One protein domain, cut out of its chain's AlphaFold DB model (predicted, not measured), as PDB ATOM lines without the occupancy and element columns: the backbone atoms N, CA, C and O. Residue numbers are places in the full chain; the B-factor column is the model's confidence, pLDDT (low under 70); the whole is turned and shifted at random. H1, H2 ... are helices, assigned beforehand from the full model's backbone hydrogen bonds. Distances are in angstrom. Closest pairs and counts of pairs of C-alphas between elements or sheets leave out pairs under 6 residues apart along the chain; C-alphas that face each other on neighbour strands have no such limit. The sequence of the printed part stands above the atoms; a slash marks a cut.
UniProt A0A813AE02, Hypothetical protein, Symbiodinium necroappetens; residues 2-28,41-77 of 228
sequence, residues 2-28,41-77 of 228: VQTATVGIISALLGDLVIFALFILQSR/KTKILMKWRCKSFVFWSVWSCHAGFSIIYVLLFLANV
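AT A GLANCE: This is residues 2 to 28 and 41 to 77 of the 228 residues of the protein "Hypothetical protein" of Symbiodinium necroappetens (UniProt A0A813AE02). One long straight helix, H2, makes the length of a slim rod, and a shorter helix, H1, runs beside it the opposite way, touching it along a short stretch and leaving both ends of H2 free. The printed part has 64 residues, 61 of them in two named helices, H1 then H2 along the chain, with no named strand, and its class is all helix. It is only just loose, close to extended, with a radius of gyration of the C-alphas of 16.0 A and spans of 53 by 25 by 12 A.

IN THESE COORDINATES: H2 covers residues 41 to 76, 52.5 A long, from C-alpha 41 at (-32.145, -22.876, 67.278) to C-alpha 76 at (-37.325, 19.159, 36.195). H1 covers residues 2 to 26, 35.9 A long, from C-alpha 2 at (-45.966, 1.793, 23.648).

HOW THE PARTS SIT: H2, with residues 51 to 59 alone, touches residues 18 to 25 of H1; the closest C-alphas, of Ala 21 and Phe 55, are 7.3 A apart. They run opposite ways at a shallow tilt of 27 degrees. In H1 and H2 every O i to N i+4 pair is within hydrogen-bond range.

THE WHOLE: The farthest C-alphas, of Lys 41 and Val 77, are 53.7 A apart. Residues 29 to 40 are not printed; C-alphas 28 and 41 are 14.6 A apart across the cut. Residues 25, 27 and 28 have pLDDT under 70.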
ATOM      1  N   VAL A   2     -46.838   2.925  23.265       83.19
ATOM      2  CA  VAL A   2     -45.966   1.793  23.648       83.19
ATOM      3  C   VAL A   2     -45.122   2.083  24.900       83.19
ATOM      4  O   VAL A   2     -45.113   1.280  25.819       83.19
ATOM      5  N   GLN A   3     -44.514   3.273  24.997       78.50
ATOM      6  CA  GLN A   3     -43.710   3.681  26.163       78.50
ATOM      7  C   GLN A   3     -44.517   3.711  27.468       78.50
ATOM      8  O   GLN A   3     -44.067   3.216  28.494       78.50
ATOM      9  N   THR A   4     -45.734   4.252  27.425       78.19
ATOM     10  CA  THR A   4     -46.618   4.366  28.591       78.19
ATOM     11  C   THR A   4     -47.062   2.989  29.092       78.19
ATOM     12  O   THR A   4     -47.097   2.756  30.296       78.19
ATOM     13  N   ALA A   5     -47.336   2.057  28.172       82.62
ATOM     14  CA  ALA A   5     -47.663   0.674  28.511       82.62
ATOM     15  C   ALA A   5     -46.466  -0.060  29.132       82.62
ATOM     16  O   ALA A   5     -46.626  -0.753  30.131       82.62
ATOM     17  N   THR A   6     -45.259   0.131  28.591       85.38
ATOM     18  CA  THR A   6     -44.038  -0.472  29.140       85.38
ATOM     19  C   THR A   6     -43.766  -0.007  30.567       85.38
ATOM     20  O   THR A   6     -43.485  -0.839  31.424       85.38
ATOM     21  N   VAL A   7     -43.904   1.294  30.846       80.38
ATOM     22  CA  VAL A   7     -43.730   1.825  32.208       80.38
ATOM     23  C   VAL A   7     -44.780   1.241  33.153       80.38
ATOM     24  O   VAL A   7     -44.428   0.798  34.238       80.38
ATOM     25  N   GLY A   8     -46.044   1.150  32.725       81.94
ATOM     26  CA  GLY A   8     -47.102   0.531  33.528       81.94
ATOM     27  C   GLY A   8     -46.826  -0.938  33.863       81.94
ATOM     28  O   GLY A   8     -46.980  -1.341  35.013       81.94
ATOM     29  N   ILE A   9     -46.361  -1.724  32.887       87.56
ATOM     30  CA  ILE A   9     -46.025  -3.143  33.082       87.56
ATOM     31  C   ILE A   9     -44.831  -3.296  34.026       87.56
ATOM     32  O   ILE A   9     -44.880  -4.111  34.940       87.56
ATOM     33  N   ILE A  10     -43.770  -2.508  33.833       84.75
ATOM     34  CA  ILE A  10     -42.583  -2.569  34.693       84.75
ATOM     35  C   ILE A  10     -42.946  -2.183  36.131       84.75
ATOM     36  O   ILE A  10     -42.551  -2.884  37.059       84.75
ATOM     37  N   SER A  11     -43.743  -1.128  36.322       81.50
ATOM     38  CA  SER A  11     -44.207  -0.714  37.650       81.50
ATOM     39  C   SER A  11     -45.096  -1.766  38.316       81.50
ATOM     40  O   SER A  11     -44.951  -1.997  39.513       81.50
ATOM     41  N   ALA A  12     -45.974  -2.434  37.561       79.81
ATOM     42  CA  ALA A  12     -46.792  -3.527  38.087       79.81
ATOM     43  C   ALA A  12     -45.925  -4.714  38.528       79.81
ATOM     44  O   ALA A  12     -46.073  -5.193  39.646       79.81
ATOM     45  N   LEU A  13     -44.951  -5.119  37.705       79.50
ATOM     46  CA  LEU A  13     -44.024  -6.203  38.046       79.50
ATOM     47  C   LEU A  13     -43.152  -5.869  39.262       79.50
ATOM     48  O   LEU A  13     -42.887  -6.744  40.082       79.50
ATOM     49  N   LEU A  14     -42.715  -4.615  39.394       80.50
ATOM     50  CA  LEU A  14     -41.993  -4.139  40.577       80.50
ATOM     51  C   LEU A  14     -42.877  -4.185  41.827       80.50
ATOM     52  O   LEU A  14     -42.431  -4.679  42.861       80.50
ATOM     53  N   GLY A  15     -44.127  -3.725  41.726       79.25
ATOM     54  CA  GLY A  15     -45.103  -3.806  42.814       79.25
ATOM     55  C   GLY A  15     -45.370  -5.250  43.245       79.25
ATOM     56  O   GLY A  15     -45.265  -5.573  44.427       79.25
ATOM     57  N   ASP A  16     -45.610  -6.136  42.282       78.94
ATOM     58  CA  ASP A  16     -45.832  -7.563  42.526       78.94
ATOM     59  C   ASP A  16     -44.604  -8.229  43.150       78.94
ATOM     60  O   ASP A  16     -44.743  -9.045  44.059       78.94
ATOM     61  N   LEU A  17     -43.390  -7.857  42.733       78.25
ATOM     62  CA  LEU A  17     -42.151  -8.367  43.322       78.25
ATOM     63  C   LEU A  17     -42.008  -7.953  44.793       78.25
ATOM     64  O   LEU A  17     -41.587  -8.760  45.624       78.25
ATOM     65  N   VAL A  18     -42.393  -6.721  45.131       78.81
ATOM     66  CA  VAL A  18     -42.397  -6.221  46.511       78.81
ATOM     67  C   VAL A  18     -43.437  -6.955  47.363       78.81
ATOM     68  O   VAL A  18     -43.117  -7.410  48.463       78.81
ATOM     69  N   ILE A  19     -44.656  -7.135  46.849       80.69
ATOM     70  CA  ILE A  19     -45.726  -7.879  47.532       80.69
ATOM     71  C   ILE A  19     -45.324  -9.347  47.719       80.69
ATOM     72  O   ILE A  19     -45.499  -9.912  48.796       80.69
ATOM     73  N   PHE A  20     -44.724  -9.964  46.704       77.44
ATOM     74  CA  PHE A  20     -44.238 -11.338  46.770       77.44
ATOM     75  C   PHE A  20     -43.100 -11.496  47.786       77.44
ATOM     76  O   PHE A  20     -43.075 -12.463  48.550       77.44
ATOM     77  N   ALA A  21     -42.186 -10.523  47.865       74.50
ATOM     78  CA  ALA A  21     -41.139 -10.497  48.882       74.50
ATOM     79  C   ALA A  21     -41.721 -10.387  50.301       74.50
ATOM     80  O   ALA A  21     -41.282 -11.112  51.198       74.50
ATOM     81  N   LEU A  22     -42.737  -9.537  50.494       75.56
ATOM     82  CA  LEU A  22     -43.484  -9.435  51.750       75.56
ATOM     83  C   LEU A  22     -44.189 -10.752  52.096       75.56
ATOM     84  O   LEU A  22     -44.104 -11.201  53.237       75.56
ATOM     85  N   PHE A  23     -44.808 -11.415  51.120       79.38
ATOM     86  CA  PHE A  23     -45.483 -12.697  51.319       79.38
ATOM     87  C   PHE A  23     -44.508 -13.804  51.755       79.38
ATOM     88  O   PHE A  23     -44.770 -14.524  52.718       79.38
ATOM     89  N   ILE A  24     -43.335 -13.894  51.117       73.12
ATOM     90  CA  ILE A  24     -42.263 -14.828  51.508       73.12
ATOM     91  C   ILE A  24     -41.728 -14.522  52.914       73.12
ATOM     92  O   ILE A  24     -41.259 -15.425  53.617       73.12
ATOM     93  N   LEU A  25     -41.742 -13.252  53.322       69.19
ATOM     94  CA  LEU A  25     -41.324 -12.849  54.660       69.19
ATOM     95  C   LEU A  25     -42.391 -13.195  55.707       69.19
ATOM     96  O   LEU A  25     -42.048 -13.657  56.795       69.19
ATOM     97  N   GLN A  26     -43.668 -13.009  55.365       76.12
ATOM     98  CA  GLN A  26     -44.807 -13.289  56.234       76.12
ATOM     99  C   GLN A  26     -45.067 -14.789  56.397       76.12
ATOM    100  O   GLN A  26     -45.557 -15.200  57.447       76.12
ATOM    101  N   SER A  27     -44.672 -15.628  55.433       68.44
ATOM    102  CA  SER A  27     -44.770 -17.093  55.519       68.44
ATOM    103  C   SER A  27     -43.767 -17.710  56.513       68.44
ATOM    104  O   SER A  27     -43.156 -18.753  56.244       68.44
ATOM    105  N   ARG A  28     -43.554 -17.066  57.666       68.62
ATOM    106  CA  ARG A  28     -42.812 -17.590  58.811       68.62
ATOM    107  C   ARG A  28     -43.582 -18.793  59.345       68.62
ATOM    108  O   ARG A  28     -44.405 -18.670  60.243       68.62
ATOM    109  N   LYS A  41     -31.582 -24.186  66.959       84.56
ATOM    110  CA  LYS A  41     -32.145 -22.876  67.278       84.56
ATOM    111  C   LYS A  41     -31.390 -21.734  66.627       84.56
ATOM    112  O   LYS A  41     -31.969 -20.889  65.943       84.56
ATOM    113  N   THR A  42     -30.077 -21.728  66.811       87.00
ATOM    114  CA  THR A  42     -29.197 -20.669  66.314       87.00
ATOM    115  C   THR A  42     -29.158 -20.627  64.789       87.00
ATOM    116  O   THR A  42     -29.183 -19.541  64.210       87.00
ATOM    117  N   LYS A  43     -29.196 -21.785  64.117       85.88
ATOM    118  CA  LYS A  43     -29.234 -21.872  62.648       85.88
ATOM    119  C   LYS A  43     -30.522 -21.290  62.065       85.88
ATOM    120  O   LYS A  43     -30.470 -20.570  61.066       85.88
ATOM    121  N   ILE A  44     -31.670 -21.583  62.680       86.94
ATOM    122  CA  ILE A  44     -32.965 -21.041  62.243       86.94
ATOM    123  C   ILE A  44     -32.998 -19.526  62.462       86.94
ATOM    124  O   ILE A  44     -33.329 -18.784  61.537       86.94
ATOM    125  N   LEU A  45     -32.562 -19.054  63.635       85.56
ATOM    126  CA  LEU A  45     -32.489 -17.623  63.938       85.56
ATOM    127  C   LEU A  45     -31.549 -16.871  62.986       85.56
ATOM    128  O   LEU A  45     -31.903 -15.792  62.513       85.56
ATOM    129  N   MET A  46     -30.390 -17.443  62.640       86.62
ATOM    130  CA  MET A  46     -29.478 -16.854  61.653       86.62
ATOM    131  C   MET A  46     -30.104 -16.779  60.259       86.62
ATOM    132  O   MET A  46     -30.018 -15.736  59.611       86.62
ATOM    133  N   LYS A  47     -30.785 -17.841  59.805       85.31
ATOM    134  CA  LYS A  47     -31.526 -17.811  58.533       85.31
ATOM    135  C   LYS A  47     -32.604 -16.734  58.537       85.31
ATOM    136  O   LYS A  47     -32.771 -16.040  57.538       85.31
ATOM    137  N   TRP A  48     -33.320 -16.575  59.644       85.62
ATOM    138  CA  TRP A  48     -34.370 -15.565  59.768       85.62
ATOM    139  C   TRP A  48     -33.790 -14.159  59.751       85.62
ATOM    140  O   TRP A  48     -34.251 -13.324  58.981       85.62
ATOM    141  N   ARG A  49     -32.707 -13.926  60.495       86.69
ATOM    142  CA  ARG A  49     -32.017 -12.636  60.509       86.69
ATOM    143  C   ARG A  49     -31.435 -12.284  59.141       86.69
ATOM    144  O   ARG A  49     -31.564 -11.142  58.718       86.69
ATOM    145  N   CYS A  50     -30.876 -13.257  58.422       86.19
ATOM    146  CA  CYS A  50     -30.399 -13.070  57.051       86.19
ATOM    147  C   CYS A  50     -31.547 -12.715  56.094       86.19
ATOM    148  O   CYS A  50     -31.439 -11.739  55.359       86.19
ATOM    149  N   LYS A  51     -32.680 -13.432  56.151       85.12
ATOM    150  CA  LYS A  51     -33.869 -13.124  55.333       85.12
ATOM    151  C   LYS A  51     -34.413 -11.727  55.626       85.12
ATOM    152  O   LYS A  51     -34.663 -10.978  54.688       85.12
ATOM    153  N   SER A  52     -34.545 -11.362  56.900       85.44
ATOM    154  CA  SER A  52     -34.967 -10.017  57.297       85.44
ATOM    155  C   SER A  52     -33.980  -8.954  56.820       85.44
ATOM    156  O   SER A  52     -34.408  -7.934  56.297       85.44
ATOM    157  N   PHE A  53     -32.673  -9.190  56.942       87.81
ATOM    158  CA  PHE A  53     -31.658  -8.242  56.488       87.81
ATOM    159  C   PHE A  53     -31.697  -8.030  54.971       87.81
ATOM    160  O   PHE A  53     -31.709  -6.889  54.517       87.81
ATOM    161  N   VAL A  54     -31.775  -9.109  54.185       85.81
ATOM    162  CA  VAL A  54     -31.899  -9.024  52.722       85.81
ATOM    163  C   VAL A  54     -33.180  -8.288  52.336       85.81
ATOM    164  O   VAL A  54     -33.134  -7.401  51.489       85.81
ATOM    165  N   PHE A  55     -34.300  -8.599  52.991       82.25
ATOM    166  CA  PHE A  55     -35.562  -7.903  52.766       82.25
ATOM    167  C   PHE A  55     -35.439  -6.396  53.027       82.25
ATOM    168  O   PHE A  55     -35.739  -5.598  52.144       82.25
ATOM    169  N   TRP A  56     -34.936  -6.005  54.202       83.75
ATOM    170  CA  TRP A  56     -34.749  -4.596  54.555       83.75
ATOM    171  C   TRP A  56     -33.769  -3.888  53.621       83.75
ATOM    172  O   TRP A  56     -33.995  -2.734  53.268       83.75
ATOM    173  N   SER A  57     -32.715  -4.574  53.177       87.00
ATOM    174  CA  SER A  57     -31.745  -4.030  52.226       87.00
ATOM    175  C   SER A  57     -32.376  -3.766  50.855       87.00
ATOM    176  O   SER A  57     -32.251  -2.657  50.337       87.00
ATOM    177  N   VAL A  58     -33.109  -4.734  50.293       81.94
ATOM    178  CA  VAL A  58     -33.804  -4.577  49.002       81.94
ATOM    179  C   VAL A  58     -34.890  -3.506  49.097       81.94
ATOM    180  O   VAL A  58     -34.964  -2.635  48.233       81.94
ATOM    181  N   TRP A  59     -35.686  -3.525  50.169       81.44
ATOM    182  CA  TRP A  59     -36.712  -2.518  50.431       81.44
ATOM    183  C   TRP A  59     -36.115  -1.111  50.533       81.44
ATOM    184  O   TRP A  59     -36.577  -0.191  49.864       81.44
ATOM    185  N   SER A  60     -35.051  -0.943  51.325       83.50
ATOM    186  CA  SER A  60     -34.371   0.342  51.500       83.50
ATOM    187  C   SER A  60     -33.752   0.840  50.194       83.50
ATOM    188  O   SER A  60     -33.886   2.016  49.861       83.50
ATOM    189  N   CYS A  61     -33.149  -0.055  49.408       85.00
ATOM    190  CA  CYS A  61     -32.607   0.269  48.094       85.00
ATOM    191  C   CYS A  61     -33.709   0.748  47.133       85.00
ATOM    192  O   CYS A  61     -33.578   1.810  46.526       85.00
ATOM    193  N   HIS A  62     -34.826   0.020  47.053       82.06
ATOM    194  CA  HIS A  62     -35.978   0.396  46.233       82.06
ATOM    195  C   HIS A  62     -36.584   1.742  46.666       82.06
ATOM    196  O   HIS A  62     -36.858   2.604  45.827       82.06
ATOM    197  N   ALA A  63     -36.754   1.951  47.974       80.50
ATOM    198  CA  ALA A  63     -37.232   3.214  48.529       80.50
ATOM    199  C   ALA A  63     -36.280   4.372  48.189       80.50
ATOM    200  O   ALA A  63     -36.728   5.418  47.726       80.50
ATOM    201  N   GLY A  64     -34.967   4.167  48.330       86.06
ATOM    202  CA  GLY A  64     -33.948   5.153  47.966       86.06
ATOM    203  C   GLY A  64     -33.996   5.532  46.485       86.06
ATOM    204  O   GLY A  64     -34.041   6.719  46.159       86.06
ATOM    205  N   PHE A  65     -34.067   4.547  45.583       85.38
ATOM    206  CA  PHE A  65     -34.226   4.801  44.147       85.38
ATOM    207  C   PHE A  65     -35.515   5.562  43.831       85.38
ATOM    208  O   PHE A  65     -35.494   6.483  43.016       85.38
ATOM    209  N   SER A  66     -36.613   5.216  44.505       84.31
ATOM    210  CA  SER A  66     -37.901   5.897  44.340       84.31
ATOM    211  C   SER A  66     -37.816   7.364  44.770       84.31
ATOM    212  O   SER A  66     -38.269   8.242  44.040       84.31
ATOM    213  N   ILE A  67     -37.172   7.650  45.907       83.94
ATOM    214  CA  ILE A  67     -36.955   9.023  46.387       83.94
ATOM    215  C   ILE A  67     -36.100   9.812  45.394       83.94
ATOM    216  O   ILE A  67     -36.480  10.914  45.008       83.94
ATOM    217  N   ILE A  68     -34.975   9.251  44.934       87.81
ATOM    218  CA  ILE A  68     -34.097   9.908  43.953       87.81
ATOM    219  C   ILE A  68     -34.865  10.223  42.665       87.81
ATOM    220  O   ILE A  68     -34.759  11.332  42.145       87.81
ATOM    221  N   TYR A  69     -35.670   9.280  42.173       86.06
ATOM    222  CA  TYR A  69     -36.513   9.477  40.997       86.06
ATOM    223  C   TYR A  69     -37.519  10.622  41.189       86.06
ATOM    224  O   TYR A  69     -37.632  11.489  40.322       86.06
ATOM    225  N   VAL A  70     -38.202  10.675  42.337       84.50
ATOM    226  CA  VAL A  70     -39.138  11.761  42.667       84.50
ATOM    227  C   VAL A  70     -38.414  13.106  42.762       84.50
ATOM    228  O   VAL A  70     -38.900  14.093  42.217       84.50
ATOM    229  N   LEU A  71     -37.230  13.159  43.378       84.50
ATOM    230  CA  LEU A  71     -36.426  14.384  43.461       84.50
ATOM    231  C   LEU A  71     -35.962  14.868  42.080       84.50
ATOM    232  O   LEU A  71     -36.051  16.059  41.792       84.50
ATOM    233  N   LEU A  72     -35.517  13.961  41.205       87.25
ATOM    234  CA  LEU A  72     -35.159  14.273  39.815       87.25
ATOM    235  C   LEU A  72     -36.359  14.795  39.021       87.25
ATOM    236  O   LEU A  72     -36.214  15.721  38.223       87.25
ATOM    237  N   PHE A  73     -37.540  14.218  39.235       86.44
ATOM    238  CA  PHE A  73     -38.774  14.693  38.625       86.44
ATOM    239  C   PHE A  73     -39.135  16.103  39.116       86.44
ATOM    240  O   PHE A  73     -39.366  16.995  38.301       86.44
ATOM    241  N   LEU A  74     -39.097  16.327  40.433       84.19
ATOM    242  CA  LEU A  74     -39.359  17.634  41.045       84.19
ATOM    243  C   LEU A  74     -38.358  18.700  40.586       84.19
ATOM    244  O   LEU A  74     -38.745  19.845  40.381       84.19
ATOM    245  N   ALA A  75     -37.094  18.328  40.370       90.69
ATOM    246  CA  ALA A  75     -36.072  19.235  39.854       90.69
ATOM    247  C   ALA A  75     -36.315  19.665  38.395       90.69
ATOM    248  O   ALA A  75     -35.833  20.720  37.988       90.69
ATOM    249  N   ASN A  76     -37.040  18.866  37.604       93.06
ATOM    250  CA  ASN A  76     -37.325  19.159  36.195       93.06
ATOM    251  C   ASN A  76     -38.673  19.864  35.965       93.06
ATOM    252  O   ASN A  76     -38.889  20.412  34.883       93.06
ATOM    253  N   VAL A  77     -39.589  19.847  36.937       92.88
ATOM    254  CA  VAL A  77     -40.926  20.447  36.808       92.88
ATOM    255  C   VAL A  77     -40.968  21.862  37.395       92.88
ATOM    256  O   VAL A  77     -40.125  22.253  38.200       92.88
TER     257      VAL A  77